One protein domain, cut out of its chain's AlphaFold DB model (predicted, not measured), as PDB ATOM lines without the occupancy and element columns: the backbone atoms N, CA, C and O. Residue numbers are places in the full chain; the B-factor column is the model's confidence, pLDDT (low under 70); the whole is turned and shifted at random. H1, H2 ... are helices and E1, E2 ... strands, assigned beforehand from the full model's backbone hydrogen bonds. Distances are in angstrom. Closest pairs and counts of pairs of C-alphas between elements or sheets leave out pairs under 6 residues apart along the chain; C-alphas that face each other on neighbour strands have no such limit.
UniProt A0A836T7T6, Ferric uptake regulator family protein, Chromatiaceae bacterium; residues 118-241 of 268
ATOM      1  N   MET A 118      53.713 -21.040  45.301       96.06
ATOM      2  CA  MET A 118      52.580 -20.114  45.332       96.06
ATOM      3  C   MET A 118      52.827 -18.884  44.450       96.06
ATOM      4  O   MET A 118      51.864 -18.249  44.017       96.06
ATOM      5  N   ASN A 119      54.077 -18.562  44.130       96.25
ATOM      6  CA  ASN A 119      54.430 -17.507  43.182       96.25
ATOM      7  C   ASN A 119      55.250 -18.031  41.992       96.25
ATOM      8  O   ASN A 119      55.990 -17.269  41.363       96.25
ATOM      9  N   ALA A 120      55.081 -19.318  41.663       94.44
ATOM     10  CA  ALA A 120      55.803 -19.989  40.591       94.44
ATOM     11  C   ALA A 120      55.632 -19.277  39.251       94.44
ATOM     12  O   ALA A 120      54.507 -18.912  38.879       94.44
ATOM     13  N   ARG A 121      56.717 -19.158  38.477       92.19
ATOM     14  CA  ARG A 121      56.590 -18.764  37.073       92.19
ATOM     15  C   ARG A 121      55.977 -19.919  36.292       92.19
ATOM     16  O   ARG A 121      56.324 -21.075  36.490       92.19
ATOM     17  N   ILE A 122      55.075 -19.596  35.376       88.44
ATOM     18  CA  ILE A 122      54.415 -20.559  34.493       88.44
ATOM     19  C   ILE A 122      55.448 -21.291  33.629       88.44
ATOM     20  O   ILE A 122      55.289 -22.479  33.392       88.44
ATOM     21  N   VAL A 123      56.526 -20.609  33.229       84.88
ATOM     22  CA  VAL A 123      57.639 -21.200  32.460       84.88
ATOM     23  C   VAL A 123      58.470 -22.215  33.245       84.88
ATOM     24  O   VAL A 123      59.139 -23.029  32.624       84.88
ATOM     25  N   ASP A 124      58.426 -22.178  34.579       88.88
ATOM     26  CA  ASP A 124      59.140 -23.147  35.415       88.88
ATOM     27  C   ASP A 124      58.341 -24.450  35.554       88.88
ATOM     28  O   ASP A 124      58.877 -25.457  35.998       88.88
ATOM     29  N   LEU A 125      57.053 -24.440  35.196       88.69
ATOM     30  CA  LEU A 125      56.176 -25.596  35.302       88.69
ATOM     31  C   LEU A 125      56.067 -26.322  33.954       88.69
ATOM     32  O   LEU A 125      55.998 -25.672  32.907       88.69
ATOM     33  N   PRO A 126      55.939 -27.658  33.956       82.81
ATOM     34  CA  PRO A 126      55.636 -28.411  32.749       82.81
ATOM     35  C   PRO A 126      54.233 -28.035  32.257       82.81
ATOM     36  O   PRO A 126      53.214 -28.421  32.831       82.81
ATOM     37  N   LEU A 127      54.181 -27.249  31.179       76.12
ATOM     38  CA  LEU A 127      52.935 -26.740  30.594       76.12
ATOM     39  C   LEU A 127      52.064 -27.861  30.024       76.12
ATOM     40  O   LEU A 127      50.833 -27.759  30.009       76.12
ATOM     41  N   ARG A 128      52.712 -28.930  29.556       73.81
ATOM     42  CA  ARG A 128      52.073 -30.148  29.076       73.81
ATOM     43  C   ARG A 128      52.933 -31.348  29.478       73.81
ATOM     44  O   ARG A 128      54.143 -31.309  29.256       73.81
ATOM     45  N   PRO A 129      52.353 -32.409  30.066       65.06
ATOM     46  CA  PRO A 129      53.118 -33.601  30.410       65.06
ATOM     47  C   PRO A 129      53.839 -34.165  29.179       65.06
ATOM     48  O   PRO A 129      53.210 -34.393  28.145       65.06
ATOM     49  N   GLY A 130      55.155 -34.358  29.289       64.19
ATOM     50  CA  GLY A 130      55.984 -34.891  28.206       64.19
ATOM     51  C   GLY A 130      56.202 -33.948  27.016       64.19
ATOM     52  O   GLY A 130      56.603 -34.432  25.964       64.19
ATOM     53  N   CYS A 131      55.931 -32.643  27.151       72.50
ATOM     54  CA  CYS A 131      56.245 -31.646  26.126       72.50
ATOM     55  C   CYS A 131      56.909 -30.419  26.761       72.50
ATOM     56  O   CYS A 131      56.352 -29.810  27.678       72.50
ATOM     57  N   ASP A 132      58.088 -30.048  26.269       71.81
ATOM     58  CA  ASP A 132      58.739 -28.803  26.677       71.81
ATOM     59  C   ASP A 132      58.129 -27.587  25.955       71.81
ATOM     60  O   ASP A 132      57.315 -27.709  25.032       71.81
ATOM     61  N   LEU A 133      58.500 -26.382  26.396       72.44
ATOM     62  CA  LEU A 133      58.015 -25.151  25.781       72.44
ATOM     63  C   LEU A 133      58.378 -25.076  24.292       72.44
ATOM     64  O   LEU A 133      57.524 -24.718  23.488       72.44
ATOM     65  N   GLU A 134      59.609 -25.407  23.903       73.88
ATOM     66  CA  GLU A 134      60.026 -25.320  22.501       73.88
ATOM     67  C   GLU A 134      59.213 -26.248  21.599       73.88
ATOM     68  O   GLU A 134      58.832 -25.857  20.495       73.88
ATOM     69  N   GLN A 135      58.913 -27.455  22.066       75.19
ATOM     70  CA  GLN A 135      58.087 -28.422  21.360       75.19
ATOM     71  C   GLN A 135      56.658 -27.906  21.205       75.19
ATOM     72  O   GLN A 135      56.138 -27.911  20.094       75.19
ATOM     73  N   ILE A 136      56.063 -27.350  22.265       75.19
ATOM     74  CA  ILE A 136      54.733 -26.725  22.191       75.19
ATOM     75  C   ILE A 136      54.717 -25.559  21.187       75.19
ATOM     76  O   ILE A 136      53.725 -25.362  20.485       75.19
ATOM     77  N   LEU A 137      55.801 -24.779  21.117       74.31
ATOM     78  CA  LEU A 137      55.936 -23.657  20.183       74.31
ATOM     79  C   LEU A 137      56.067 -24.107  18.723       74.31
ATOM     80  O   LEU A 137      55.567 -23.417  17.835       74.31
ATOM     81  N   ARG A 138      56.766 -25.219  18.468       78.38
ATOM     82  CA  ARG A 138      57.056 -25.716  17.113       78.38
ATOM     83  C   ARG A 138      55.953 -26.615  16.562       78.38
ATOM     84  O   ARG A 138      55.586 -26.461  15.401       78.38
ATOM     85  N   ASP A 139      55.469 -27.549  17.374       76.62
ATOM     86  CA  ASP A 139      54.496 -28.571  16.994       76.62
ATOM     87  C   ASP A 139      53.577 -28.932  18.182       76.62
ATOM     88  O   ASP A 139      53.797 -29.918  18.891       76.62
ATOM     89  N   PRO A 140      52.519 -28.138  18.426       69.38
ATOM     90  CA  PRO A 140      51.578 -28.403  19.510       69.38
ATOM     91  C   PRO A 140      50.751 -29.688  19.305       69.38
ATOM     92  O   PRO A 140      50.209 -30.219  20.285       69.38
ATOM     93  N   GLU A 141      50.635 -30.187  18.068       75.19
ATOM     94  CA  GLU A 141      49.945 -31.445  17.744       75.19
ATOM     95  C   GLU A 141      50.828 -32.668  18.031       75.19
ATOM     96  O   GLU A 141      50.306 -33.717  18.409       75.19
ATOM     97  N   GLY A 142      52.154 -32.513  17.951       75.06
ATOM     98  CA  GLY A 142      53.145 -33.531  18.309       75.06
ATOM     99  C   GLY A 142      53.268 -33.815  19.810       75.06
ATOM    100  O   GLY A 142      53.850 -34.828  20.201       75.06
ATOM    101  N   CYS A 143      52.701 -32.967  20.673       75.94
ATOM    102  CA  CYS A 143      52.727 -33.196  22.114       75.94
ATOM    103  C   CYS A 143      51.745 -34.314  22.551       75.94
ATOM    104  O   CYS A 143      50.612 -34.374  22.057       75.94
ATOM    105  N   PRO A 144      52.086 -35.120  23.578       77.19
ATOM    106  CA  PRO A 144      51.200 -36.151  24.128       77.19
ATOM    107  C   PRO A 144      49.831 -35.607  24.575       77.19
ATOM    108  O   PRO A 144      49.719 -34.432  24.949       77.19
ATOM    109  N   PRO A 145      48.757 -36.417  24.560       76.88
ATOM    110  CA  PRO A 145      47.459 -35.982  25.069       76.88
ATOM    111  C   PRO A 145      47.536 -35.628  26.569       76.88
ATOM    112  O   PRO A 145      48.353 -36.205  27.290       76.88
ATOM    113  N   PRO A 146      46.683 -34.710  27.068       75.50
ATOM    114  CA  PRO A 146      46.630 -34.386  28.489       75.50
ATOM    115  C   PRO A 146      46.365 -35.626  29.351       75.50
ATOM    116  O   PRO A 146      45.493 -36.442  29.042       75.50
ATOM    117  N   ILE A 147      47.093 -35.744  30.459       79.38
ATOM    118  CA  ILE A 147      46.904 -36.825  31.428       79.38
ATOM    119  C   ILE A 147      45.678 -36.498  32.302       79.38
ATOM    120  O   ILE A 147      45.617 -35.408  32.880       79.38
ATOM    121  N   PRO A 148      44.690 -37.408  32.434       79.12
ATOM    122  CA  PRO A 148      43.530 -37.179  33.292       79.12
ATOM    123  C   PRO A 148      43.930 -36.885  34.742       79.12
ATOM    124  O   PRO A 148      44.740 -37.605  35.320       79.12
ATOM    125  N   GLY A 149      43.333 -35.851  35.341       80.56
ATOM    126  CA  GLY A 149      43.647 -35.415  36.706       80.56
ATOM    127  C   GLY A 149      44.841 -34.458  36.823       80.56
ATOM    128  O   GLY A 149      45.084 -33.949  37.915       80.56
ATOM    129  N   MET A 150      45.547 -34.157  35.726       85.38
ATOM    130  CA  MET A 150      46.597 -33.130  35.687       85.38
ATOM    131  C   MET A 150      46.085 -31.804  35.110       85.38
ATOM    132  O   MET A 150      45.169 -31.796  34.281       85.38
ATOM    133  N   PRO A 151      46.660 -30.655  35.517       86.44
ATOM    134  CA  PRO A 151      46.359 -29.384  34.879       86.44
ATOM    135  C   PRO A 151      46.810 -29.372  33.420       86.44
ATOM    136  O   PRO A 151      47.937 -29.721  33.083       86.44
ATOM    137  N   ASP A 152      45.913 -28.903  32.562       82.81
ATOM    138  CA  ASP A 152      46.183 -28.652  31.153       82.81
ATOM    139  C   ASP A 152      46.334 -27.141  30.940       82.81
ATOM    140  O   ASP A 152      45.348 -26.395  30.996       82.81
ATOM    141  N   PHE A 153      47.567 -26.665  30.758       82.56
ATOM    142  CA  PHE A 153      47.834 -25.242  30.546       82.56
ATOM    143  C   PHE A 153      47.576 -24.805  29.098       82.56
ATOM    144  O   PHE A 153      47.425 -23.604  28.856       82.56
ATOM    145  N   SER A 154      47.432 -25.747  28.156       77.12
ATOM    146  CA  SER A 154      47.154 -25.436  26.746       77.12
ATOM    147  C   SER A 154      45.829 -24.694  26.572       77.12
ATOM    148  O   SER A 154      45.704 -23.833  25.710       77.12
ATOM    149  N   MET A 155      44.867 -24.910  27.474       79.12
ATOM    150  CA  MET A 155      43.587 -24.202  27.445       79.12
ATOM    151  C   MET A 155      43.694 -22.681  27.655       79.12
ATOM    152  O   MET A 155      42.736 -21.949  27.407       79.12
ATOM    153  N   MET A 156      44.822 -22.212  28.192       84.44
ATOM    154  CA  MET A 156      45.129 -20.790  28.349       84.44
ATOM    155  C   MET A 156      45.983 -20.267  27.196       84.44
ATOM    156  O   MET A 156      46.140 -19.055  27.077       84.44
ATOM    157  N   MET A 157      46.526 -21.142  26.348       81.56
ATOM    158  CA  MET A 157      47.364 -20.749  25.221       81.56
ATOM    159  C   MET A 157      46.514 -20.154  24.104       81.56
ATOM    160  O   MET A 157      45.484 -20.712  23.732       81.56
ATOM    161  N   HIS A 158      46.909 -18.986  23.605       76.81
ATOM    162  CA  HIS A 158      46.267 -18.317  22.474       76.81
ATOM    163  C   HIS A 158      47.339 -17.938  21.457       76.81
ATOM    164  O   HIS A 158      48.242 -17.158  21.754       76.81
ATOM    165  N   HIS A 159      47.224 -18.474  20.242       66.00
ATOM    166  CA  HIS A 159      48.150 -18.172  19.145       66.00
ATOM    167  C   HIS A 159      47.829 -16.845  18.444       66.00
ATOM    168  O   HIS A 159      48.661 -16.323  17.709       66.00
ATOM    169  N   GLN A 160      46.644 -16.277  18.685       65.62
ATOM    170  CA  GLN A 160      46.237 -14.976  18.161       65.62
ATOM    171  C   GLN A 160      45.990 -13.998  19.311       65.62
ATOM    172  O   GLN A 160      45.413 -14.352  20.338       65.62
ATOM    173  N   LEU A 161      46.456 -12.762  19.131       65.12
ATOM    174  CA  LEU A 161      46.231 -11.663  20.063       65.12
ATOM    175  C   LEU A 161      44.807 -11.129  19.893       65.12
ATOM    176  O   LEU A 161      44.552 -10.296  19.022       65.12
ATOM    177  N   ASP A 162      43.897 -11.571  20.753       69.81
ATOM    178  CA  ASP A 162      42.543 -11.023  20.800       69.81
ATOM    179  C   ASP A 162      42.532  -9.574  21.309       69.81
ATOM    180  O   ASP A 162      43.446  -9.112  21.999       69.81
ATOM    181  N   THR A 163      41.433  -8.858  21.059       66.12
ATOM    182  CA  THR A 163      41.215  -7.477  21.529       66.12
ATOM    183  C   THR A 163      41.422  -7.329  23.042       66.12
ATOM    184  O   THR A 163      41.896  -6.300  23.520       66.12
ATOM    185  N   HIS A 164      41.114  -8.368  23.828       65.62
ATOM    186  CA  HIS A 164      41.377  -8.375  25.269       65.62
ATOM    187  C   HIS A 164      42.870  -8.402  25.615       65.62
ATOM    188  O   HIS A 164      43.253  -7.799  26.612       65.62
ATOM    189  N   MET A 165      43.705  -9.068  24.822       67.75
ATOM    190  CA  MET A 165      45.153  -9.123  25.036       67.75
ATOM    191  C   MET A 165      45.827  -7.843  24.541       67.75
ATOM    192  O   MET A 165      46.715  -7.332  25.204       67.75
ATOM    193  N   GLN A 166      45.344  -7.258  23.443       69.44
ATOM    194  CA  GLN A 166      45.850  -5.974  22.937       69.44
ATOM    195  C   GLN A 166      45.629  -4.818  23.928       69.44
ATOM    196  O   GLN A 166      46.456  -3.918  24.034       69.44
ATOM    197  N   ASN A 167      44.527  -4.863  24.683       72.62
ATOM    198  CA  ASN A 167      44.165  -3.827  25.654       72.62
ATOM    199  C   ASN A 167      44.805  -4.004  27.043       72.62
ATOM    200  O   ASN A 167      44.615  -3.142  27.899       72.62
ATOM    201  N   ASN A 168      45.517  -5.107  27.299       73.50
ATOM    202  CA  ASN A 168      46.198  -5.343  28.573       73.50
ATOM    203  C   ASN A 168      47.705  -5.488  28.328       73.50
ATOM    204  O   ASN A 168      48.097  -6.306  27.499       73.50
ATOM    205  N   PRO A 169      48.568  -4.741  29.037       77.06
ATOM    206  CA  PRO A 169      50.002  -4.944  28.906       77.06
ATOM    207  C   PRO A 169      50.373  -6.366  29.357       77.06
ATOM    208  O   PRO A 169      49.750  -6.888  30.292       77.06
ATOM    209  N   PRO A 170      51.371  -6.997  28.713       80.44
ATOM    210  CA  PRO A 170      51.888  -8.272  29.180       80.44
ATOM    211  C   PRO A 170      52.435  -8.115  30.604       80.44
ATOM    212  O   PRO A 170      53.057  -7.109  30.943       80.44
ATOM    213  N   ASP A 171      52.178  -9.121  31.429       83.81
ATOM    214  CA  ASP A 171      52.620  -9.222  32.818       83.81
ATOM    215  C   ASP A 171      53.565 -10.421  32.955       83.81
ATOM    216  O   ASP A 171      53.663 -11.277  32.068       83.81
ATOM    217  N   ASP A 172      54.255 -10.487  34.086       84.06
ATOM    218  CA  ASP A 172      55.115 -11.611  34.423       84.06
ATOM    219  C   ASP A 172      54.275 -12.896  34.488       84.06
ATOM    220  O   ASP A 172      53.267 -12.975  35.203       84.06
ATOM    221  N   CYS A 173      54.672 -13.895  33.703       87.19
ATOM    222  CA  CYS A 173      54.006 -15.184  33.613       87.19
ATOM    223  C   CYS A 173      54.182 -15.978  34.904       87.19
ATOM    224  O   CYS A 173      55.009 -16.883  34.961       87.19
ATOM    225  N   ARG A 174      53.402 -15.670  35.942       92.81
ATOM    226  CA  ARG A 174      53.480 -16.360  37.234       92.81
ATOM    227  C   ARG A 174      52.164 -16.432  37.983       92.81
ATOM    228  O   ARG A 174      51.284 -15.582  37.827       92.81
ATOM    229  N   PHE A 175      52.076 -17.411  38.872       94.56
ATOM    230  CA  PHE A 175      51.104 -17.380  39.951       94.56
ATOM    231  C   PHE A 175      51.375 -16.178  40.860       94.56
ATOM    232  O   PHE A 175      52.516 -15.787  41.094       94.56
ATOM    233  N   LYS A 176      50.302 -15.579  41.372       94.62
ATOM    234  CA  LYS A 176      50.355 -14.539  42.400       94.62
ATOM    235  C   LYS A 176      49.585 -15.053  43.605       94.62
ATOM    236  O   LYS A 176      48.356 -15.173  43.554       94.62
ATOM    237  N   ASN A 177      50.302 -15.418  44.666       95.06
ATOM    238  CA  ASN A 177      49.753 -16.037  45.875       95.06
ATOM    239  C   ASN A 177      48.827 -17.227  45.567       95.06
ATOM    240  O   ASN A 177      47.720 -17.334  46.101       95.06
ATOM    241  N   GLY A 178      49.251 -18.078  44.638       94.75
ATOM    242  CA  GLY A 178      48.594 -19.300  44.199       94.75
ATOM    243  C   GLY A 178      47.535 -19.100  43.125       94.75
ATOM    244  O   GLY A 178      46.895 -20.069  42.752       94.75
ATOM    245  N   LEU A 179      47.286 -17.884  42.624       94.31
ATOM    246  CA  LEU A 179      46.319 -17.646  41.545       94.31
ATOM    247  C   LEU A 179      47.011 -17.212  40.255       94.31
ATOM    248  O   LEU A 179      47.733 -16.220  40.247       94.31
ATOM    249  N   PHE A 180      46.687 -17.886  39.158       92.94
ATOM    250  CA  PHE A 180      46.931 -17.390  37.808       92.94
ATOM    251  C   PHE A 180      45.608 -17.335  37.041       92.94
ATOM    252  O   PHE A 180      44.813 -18.275  37.096       92.94
ATOM    253  N   ARG A 181      45.355 -16.219  36.348       91.25
ATOM    254  CA  ARG A 181      44.222 -16.039  35.429       91.25
ATOM    255  C   ARG A 181      44.645 -15.177  34.259       91.25
ATOM    256  O   ARG A 181      44.987 -14.008  34.446       91.25
ATOM    257  N   GLY A 182      44.549 -15.723  33.062       89.75
ATOM    258  CA  GLY A 182      44.965 -15.004  31.876       89.75
ATOM    259  C   GLY A 182      45.182 -15.922  30.698       89.75
ATOM    260  O   GLY A 182      44.894 -17.117  30.754       89.75
ATOM    261  N   TYR A 183      45.698 -15.320  29.639       88.81
ATOM    262  CA  TYR A 183      46.086 -16.022  28.431       88.81
ATOM    263  C   TYR A 183      47.599 -16.054  28.310       88.81
ATOM    264  O   TYR A 183      48.287 -15.108  28.695       88.81
ATOM    265  N   ILE A 184      48.088 -17.161  27.784       87.38
ATOM    266  CA  ILE A 184      49.490 -17.454  27.541       87.38
ATOM    267  C   ILE A 184      49.700 -17.268  26.039       87.38
ATOM    268  O   ILE A 184      49.108 -17.983  25.234       87.38
ATOM    269  N   HIS A 185      50.503 -16.285  25.650       85.94
ATOM    270  CA  HIS A 185      50.843 -16.037  24.258       85.94
ATOM    271  C   HIS A 185      52.276 -16.495  23.978       85.94
ATOM    272  O   HIS A 185      53.221 -15.887  24.493       85.94
ATOM    273  N   PRO A 186      52.449 -17.550  23.178       79.06
ATOM    274  CA  PRO A 186      53.757 -17.950  22.695       79.06
ATOM    275  C   PRO A 186      54.299 -16.971  21.641       79.06
ATOM    276  O   PRO A 186      53.607 -16.663  20.674       79.06
ATOM    277  N   THR A 187      55.545 -16.518  21.786       77.56
ATOM    278  CA  THR A 187      56.277 -15.714  20.792       77.56
ATOM    279  C   THR A 187      57.675 -16.300  20.552       77.56
ATOM    280  O   THR A 187      58.161 -17.094  21.360       77.56
ATOM    281  N   PRO A 188      58.388 -15.888  19.484       75.06
ATOM    282  CA  PRO A 188      59.785 -16.284  19.285       75.06
ATOM    283  C   PRO A 188      60.734 -15.848  20.414       75.06
ATOM    284  O   PRO A 188      61.842 -16.362  20.508       75.06
ATOM    285  N   MET A 189      60.321 -14.890  21.254       75.38
ATOM    286  CA  MET A 189      61.101 -14.396  22.393       75.38
ATOM    287  C   MET A 189      60.743 -15.091  23.716       75.38
ATOM    288  O   MET A 189      61.318 -14.755  24.750       75.38
ATOM    289  N   GLY A 190      59.799 -16.036  23.701       77.50
ATOM    290  CA  GLY A 190      59.343 -16.770  24.876       77.50
ATOM    291  C   GLY A 190      57.836 -16.662  25.081       77.50
ATOM    292  O   GLY A 190      57.058 -16.587  24.133       77.50
ATOM    293  N   ILE A 191      57.402 -16.682  26.338       83.50
ATOM    294  CA  ILE A 191      55.982 -16.622  26.692       83.50
ATOM    295  C   ILE A 191      55.640 -15.249  27.258       83.50
ATOM    296  O   ILE A 191      56.313 -14.761  28.164       83.50
ATOM    297  N   HIS A 192      54.535 -14.675  26.789       87.88
ATOM    298  CA  HIS A 192      53.927 -13.487  27.381       87.88
ATOM    299  C   HIS A 192      52.569 -13.825  27.983       87.88
ATOM    300  O   HIS A 192      51.759 -14.508  27.357       87.88
ATOM    301  N   CYS A 193      52.293 -13.320  29.181       88.75
ATOM    302  CA  CYS A 193      51.031 -13.573  29.859       88.75
ATOM    303  C   CYS A 193      50.186 -12.313  29.910       88.75
ATOM    304  O   CYS A 193      50.655 -11.241  30.279       88.75
ATOM    305  N   TYR A 194      48.915 -12.464  29.564       90.25
ATOM    306  CA  TYR A 194      47.951 -11.378  29.528       90.25
ATOM    307  C   TYR A 194      46.942 -11.605  30.649       90.25
ATOM    308  O   TYR A 194      46.064 -12.468  30.514       90.25
ATOM    309  N   PRO A 195      47.069 -10.891  31.781       85.88
ATOM    310  CA  PRO A 195      46.203 -11.102  32.927       85.88
ATOM    311  C   PRO A 195      44.785 -10.642  32.596       85.88
ATOM    312  O   PRO A 195      44.537  -9.491  32.242       85.88
ATOM    313  N   VAL A 196      43.817 -11.543  32.745       87.31
ATOM    314  CA  VAL A 196      42.412 -11.254  32.447       87.31
ATOM    315  C   VAL A 196      41.549 -11.831  33.562       87.31
ATOM    316  O   VAL A 196      41.465 -13.040  33.757       87.31
ATOM    317  N   LYS A 197      40.845 -10.962  34.301       83.06
ATOM    318  CA  LYS A 197      40.109 -11.331  35.534       83.06
ATOM    319  C   LYS A 197      39.125 -12.500  35.368       83.06
ATOM    320  O   LYS A 197      38.878 -13.237  36.327       83.06
ATOM    321  N   ARG A 198      38.526 -12.630  34.178       84.38
ATOM    322  CA  ARG A 198      37.501 -13.634  33.834       84.38
ATOM    323  C   ARG A 198      38.006 -14.741  32.898       84.38
ATOM    324  O   ARG A 198      37.201 -15.589  32.504       84.38
ATOM    325  N   ALA A 199      39.292 -14.726  32.550       87.81
ATOM    326  CA  ALA A 199      39.898 -15.775  31.742       87.81
ATOM    327  C   ALA A 199      39.997 -17.096  32.526       87.81
ATOM    328  O   ALA A 199      39.854 -17.099  33.759       87.81
ATOM    329  N   PRO A 200      40.211 -18.216  31.815       88.50
ATOM    330  CA  PRO A 200      40.629 -19.467  32.425       88.50
ATOM    331  C   PRO A 200      41.907 -19.295  33.254       88.50
ATOM    332  O   PRO A 200      42.671 -18.340  33.089       88.50
ATOM    333  N   GLY A 201      42.114 -20.215  34.184       90.62
ATOM    334  CA  GLY A 201      43.239 -20.164  35.095       90.62
ATOM    335  C   GLY A 201      43.249 -21.324  36.071       90.62
ATOM    336  O   GLY A 201      42.343 -22.165  36.080       90.62
ATOM    337  N   TYR A 202      44.231 -21.290  36.963       92.94
ATOM    338  CA  TYR A 202      44.364 -22.243  38.054       92.94
ATOM    339  C   TYR A 202      44.556 -21.527  39.390       92.94
ATOM    340  O   TYR A 202      45.141 -20.443  39.473       92.94
ATOM    341  N   ARG A 203      44.037 -22.151  40.449       93.69
ATOM    342  CA  ARG A 203      44.293 -21.784  41.840       93.69
ATOM    343  C   ARG A 203      44.977 -22.953  42.536       93.69
ATOM    344  O   ARG A 203      44.386 -24.024  42.610       93.69
ATOM    345  N   ILE A 204      46.170 -22.729  43.071       94.50
ATOM    346  CA  ILE A 204      46.860 -23.656  43.965       94.50
ATOM    347  C   ILE A 204      46.153 -23.615  45.326       94.50
ATOM    348  O   ILE A 204      45.937 -22.541  45.898       94.50
ATOM    349  N   LEU A 205      45.737 -24.787  45.801       90.44
ATOM    350  CA  LEU A 205      45.083 -25.004  47.091       90.44
ATOM    351  C   LEU A 205      46.097 -25.385  48.170       90.44
ATOM    352  O   LEU A 205      46.063 -24.834  49.271       90.44
ATOM    353  N   SER A 206      46.998 -26.311  47.849       91.31
ATOM    354  CA  SER A 206      48.095 -26.728  48.714       91.31
ATOM    355  C   SER A 206      49.306 -27.148  47.887       91.31
ATOM    356  O   SER A 206      49.203 -27.401  46.684       91.31
ATOM    357  N   VAL A 207      50.440 -27.180  48.576       93.56
ATOM    358  CA  VAL A 207      51.716 -27.716  48.121       93.56
ATOM    359  C   VAL A 207      52.171 -28.610  49.260       93.56
ATOM    360  O   VAL A 207      52.321 -28.126  50.385       93.56
ATOM    361  N   ASP A 208      52.301 -29.897  48.990       93.56
ATOM    362  CA  ASP A 208      52.779 -30.888  49.947       93.56
ATOM    363  C   ASP A 208      53.969 -31.630  49.318       93.56
ATOM    364  O   ASP A 208      54.183 -31.527  48.110       93.56
ATOM    365  N   PHE A 209      54.770 -32.330  50.121       92.19
ATOM    366  CA  PHE A 209      56.032 -32.918  49.663       92.19
ATOM    367  C   PHE A 209      56.124 -34.394  50.033       92.19
ATOM    368  O   PHE A 209      55.878 -34.749  51.190       92.19
ATOM    369  N   ALA A 210      56.474 -35.229  49.060       92.00
ATOM    370  CA  ALA A 210      56.630 -36.675  49.210       92.00
ATOM    371  C   ALA A 210      57.481 -37.232  48.059       92.00
ATOM    372  O   ALA A 210      57.486 -36.643  46.987       92.00
ATOM    373  N   ASP A 211      58.162 -38.356  48.271       92.50
ATOM    374  CA  ASP A 211      58.754 -39.155  47.187       92.50
ATOM    375  C   ASP A 211      57.652 -40.055  46.599       92.50
ATOM    376  O   ASP A 211      57.313 -41.112  47.151       92.50
ATOM    377  N   VAL A 212      56.991 -39.593  45.533       90.50
ATOM    378  CA  VAL A 212      55.768 -40.245  45.029       90.50
ATOM    379  C   VAL A 212      56.055 -41.441  44.119       90.50
ATOM    380  O   VAL A 212      55.146 -42.235  43.849       90.50
ATOM    381  N   ASN A 213      57.294 -41.597  43.652       90.00
ATOM    382  CA  ASN A 213      57.717 -42.647  42.722       90.00
ATOM    383  C   ASN A 213      58.845 -43.560  43.248       90.00
ATOM    384  O   ASN A 213      59.217 -44.492  42.538       90.00
ATOM    385  N   GLU A 214      59.308 -43.361  44.483       89.75
ATOM    386  CA  GLU A 214      60.373 -44.124  45.152       89.75
ATOM    387  C   GLU A 214      61.758 -43.993  44.507       89.75
ATOM    388  O   GLU A 214      62.558 -44.935  44.548       89.75
ATOM    389  N   ASP A 215      62.064 -42.844  43.903       91.56
ATOM    390  CA  ASP A 215      63.373 -42.606  43.283       91.56
ATOM    391  C   ASP A 215      64.404 -41.958  44.232       91.56
ATOM    392  O   ASP A 215      65.581 -41.800  43.877       91.56
ATOM    393  N   GLY A 216      63.995 -41.649  45.468       91.44
ATOM    394  CA  GLY A 216      64.820 -41.031  46.500       91.44
ATOM    395  C   GLY A 216      64.932 -39.509  46.390       91.44
ATOM    396  O   GLY A 216      65.658 -38.905  47.192       91.44
ATOM    397  N   TYR A 217      64.247 -38.881  45.433       93.62
ATOM    398  CA  TYR A 217      64.099 -37.434  45.325       93.62
ATOM    399  C   TYR A 217      62.750 -36.997  45.895       93.62
ATOM    400  O   TYR A 217      61.732 -37.672  45.794       93.62
ATOM    401  N   LEU A 218      62.750 -35.852  46.571       93.56
ATOM    402  CA  LEU A 218      61.535 -35.277  47.116       93.56
ATOM    403  C   LEU A 218      60.775 -34.561  46.001       93.56
ATOM    404  O   LEU A 218      61.323 -33.664  45.356       93.56
ATOM    405  N   ASP A 219      59.494 -34.883  45.855       94.19
ATOM    406  CA  ASP A 219      58.617 -34.246  44.882       94.19
ATOM    407  C   ASP A 219      57.701 -33.229  45.564       94.19
ATOM    408  O   ASP A 219      57.194 -33.440  46.669       94.19
ATOM    409  N   ALA A 220      57.447 -32.113  44.886       94.75
ATOM    410  CA  ALA A 220      56.407 -31.167  45.255       94.75
ATOM    411  C   ALA A 220      55.098 -31.559  44.574       94.75
ATOM    412  O   ALA A 220      55.012 -31.616  43.351       94.75
ATOM    413  N   VAL A 221      54.044 -31.768  45.352       94.12
ATOM    414  CA  VAL A 221      52.717 -32.113  44.848       94.12
ATOM    415  C   VAL A 221      51.794 -30.917  45.020       94.12
ATOM    416  O   VAL A 221      51.381 -30.564  46.126       94.12
ATOM    417  N   LEU A 222      51.458 -30.274  43.903       94.12
ATOM    418  CA  LEU A 222      50.542 -29.139  43.885       94.12
ATOM    419  C   LEU A 222      49.117 -29.652  43.704       94.12
ATOM    420  O   LEU A 222      48.818 -30.330  42.721       94.12
ATOM    421  N   ARG A 223      48.207 -29.258  44.599       92.25
ATOM    422  CA  ARG A 223      46.757 -29.407  44.401       92.25
ATOM    423  C   ARG A 223      46.210 -28.149  43.761       92.25
ATOM    424  O   ARG A 223      46.281 -27.075  44.357       92.25
ATOM    425  N   LEU A 224      45.623 -28.266  42.577       92.06
ATOM    426  CA  LEU A 224      45.071 -27.139  41.834       92.06
ATOM    427  C   LEU A 224      43.570 -27.295  41.627       92.06
ATOM    428  O   LEU A 224      43.042 -28.398  41.548       92.06
ATOM    429  N   VAL A 225      42.882 -26.169  41.473       90.69
ATOM    430  CA  VAL A 225      41.528 -26.136  40.920       90.69
ATOM    431  C   VAL A 225      41.467 -25.209  39.727       90.69
ATOM    432  O   VAL A 225      42.047 -24.118  39.728       90.69
ATOM    433  N   ARG A 226      40.725 -25.631  38.708       89.62
ATOM    434  CA  ARG A 226      40.417 -24.778  37.562       89.62
ATOM    435  C   ARG A 226      39.534 -23.607  37.999       89.62
ATOM    436  O   ARG A 226      38.551 -23.784  38.719       89.62
ATOM    437  N   VAL A 227      39.864 -22.405  37.534       89.88
ATOM    438  CA  VAL A 227      39.081 -21.179  37.746       89.88
ATOM    439  C   VAL A 227      38.752 -20.508  36.410       89.88
ATOM    440  O   VAL A 227      39.439 -20.718  35.416       89.88
ATOM    441  N   GLY A 228      37.698 -19.688  36.381       84.38
ATOM    442  CA  GLY A 228      37.293 -18.931  35.189       84.38
ATOM    443  C   GLY A 228      35.912 -19.316  34.656       84.38
ATOM    444  O   GLY A 228      35.178 -20.090  35.262       84.38
ATOM    445  N   THR A 229      35.532 -18.723  33.525       67.88
ATOM    446  CA  THR A 229      34.140 -18.673  33.033       67.88
ATOM    447  C   THR A 229      33.627 -19.947  32.353       67.88
ATOM    448  O   THR A 229      32.433 -20.034  32.080       67.88
ATOM    449  N   ARG A 230      34.483 -20.944  32.086       62.41
ATOM    450  CA  ARG A 230      34.106 -22.156  31.324       62.41
ATOM    451  C   ARG A 230      34.545 -23.489  31.942       62.41
ATOM    452  O   ARG A 230      34.296 -24.537  31.358       62.41
ATOM    453  N   GLY A 231      35.165 -23.475  33.121       61.00
ATOM    454  CA  GLY A 231      35.588 -24.695  33.811       61.00
ATOM    455  C   GLY A 231      34.600 -25.105  34.895       61.00
ATOM    456  O   GLY A 231      34.250 -24.286  35.744       61.00
ATOM    457  N   ARG A 232      34.186 -26.378  34.920       71.44
ATOM    458  CA  ARG A 232      33.694 -26.960  36.175       71.44
ATOM    459  C   ARG A 232      34.881 -27.009  37.149       71.44
ATOM    460  O   ARG A 232      35.972 -27.360  36.702       71.44
ATOM    461  N   PRO A 233      34.705 -26.634  38.429       73.56
ATOM    462  CA  PRO A 233      35.741 -26.839  39.428       73.56
ATOM    463  C   PRO A 233      36.080 -28.326  39.480       73.56
ATOM    464  O   PRO A 233      35.212 -29.151  39.762       73.56
ATOM    465  N   GLU A 234      37.323 -28.639  39.161       80.94
ATOM    466  CA  GLU A 234      37.890 -29.978  39.170       80.94
ATOM    467  C   GLU A 234      39.176 -29.897  39.977       80.94
ATOM    468  O   GLU A 234      39.942 -28.939  39.814       80.94
ATOM    469  N   LEU A 235      39.358 -30.852  40.889       85.31
ATOM    470  CA  LEU A 235      40.590 -30.981  41.642       85.31
ATOM    471  C   LEU A 235      41.619 -31.675  40.755       85.31
ATOM    472  O   LEU A 235      41.373 -32.762  40.241       85.31
ATOM    473  N   LEU A 236      42.759 -31.028  40.585       88.81
ATOM    474  CA  LEU A 236      43.850 -31.466  39.730       88.81
ATOM    475  C   LEU A 236      45.113 -31.574  40.577       88.81
ATOM    476  O   LEU A 236      45.257 -30.866  41.578       88.81
ATOM    477  N   MET A 237      46.034 -32.435  40.168       90.62
ATOM    478  CA  MET A 237      47.328 -32.590  40.821       90.62
ATOM    479  C   MET A 237      48.460 -32.424  39.828       90.62
ATOM    480  O   MET A 237      48.371 -32.860  38.681       90.62
ATOM    481  N   LEU A 238      49.530 -31.798  40.295       91.62
ATOM    482  CA  LEU A 238      50.757 -31.624  39.542       91.62
ATOM    483  C   LEU A 238      51.934 -31.997  40.448       91.62
ATOM    484  O   LEU A 238      52.358 -31.152  41.239       91.62
ATOM    485  N   PRO A 239      52.412 -33.254  40.397       92.69
ATOM    486  CA  PRO A 239      53.672 -33.626  41.015       92.69
ATOM    487  C   PRO A 239      54.830 -33.061  40.189       92.69
ATOM    488  O   PRO A 239      54.796 -33.089  38.958       92.69
ATOM    489  N   LEU A 240      55.827 -32.520  40.873       94.06
ATOM    490  CA  LEU A 240      56.979 -31.849  40.293       94.06
ATOM    491  C   LEU A 240      58.230 -32.314  41.009       94.06
ATOM    492  O   LEU A 240      58.307 -32.239  42.232       94.06
ATOM    493  N   THR A 241      59.223 -32.706  40.231       94.00
ATOM    494  CA  THR A 241      60.542 -33.076  40.724       94.00
ATOM    495  C   THR A 241      61.611 -32.292  39.985       94.00
ATOM    496  O   THR A 241      61.358 -31.733  38.913       94.00
TER     497      THR A 241
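Overview. This is residues 118 to 241 of the 268 residues of the protein "Ferric uptake regulator family protein" of Chromatiaceae bacterium (UniProt A0A836T7T6). One strongly twisted sheet folds like an L: the meander E3, E4 and E5 makes one arm, and the hairpin E1 and E2 turns away as the other, joined to E3 by the first residues of E1. The small helix H1 and much of the long loops, residues 118 to 132 and 139 to 162, lie on the inner side of this bend, while the last residues before 163 run out past E1 and E2 to H2 at one end of the length. The 124 printed residues hold, in chain order, H1, H2 and E1 to E5; the antiparallel sheet runs E2, E1, E3, E4, E5. The class is mostly strand, with under half of the residues in named elements. The whole is compact, radius of gyration of the C-alphas 14.6 A, with an elongated outline of 47 by 29 by 24 A.

Along the chain. H1 is residues 133 to 138, from C-alpha 133 at (58.015, -25.151, 25.781), and H2 is 163 to 166. E1, 179 to 187, spans 23.1 A; E2 is 190 to 195. E3, 201 to 210, spans 25.5 A, and E4, 219 to 227, 24.6 A. E5, 235 to 240, spans 16.5 A and ends at C-alpha 240 (56.979, -31.849, 40.293).

Arrangement. E1 bends by 62 degrees at residue 182; its residues 179 to 181 pair with E3 (N 180 to O 202, 3.0 A) and 182 to 187 with E2 (N 185 to O 192, 2.8 A). E3 bends by 60 degrees at residue 205. In the hairpin E3 and E4, N 205 and O 223 are 2.8 A apart; in the hairpin E4 and E5, N 222 and O 238 are 2.9 A apart. H1 only grazes the sheet, its closest C-alphas to E1 being Leu 137 and Pro 186, 6.6 A. H2 only grazes it too, its closest to E2 being Met 165 and Tyr 194, 5.8 A. H1 has every O i to N i+4 pair within hydrogen-bond range; H2 is too short for one. E2 and E5, the edge strands, are apart.

Size, cuts and confidence. The C-alphas farthest apart, of Thr 163 and Gly 216, are 48.0 A apart. The printed part has no cut. The links H1 to H2 and H2 to E1 are long. Residues 129 to 130, 140, 159 to 166 and 229 to 231 have pLDDT under 70.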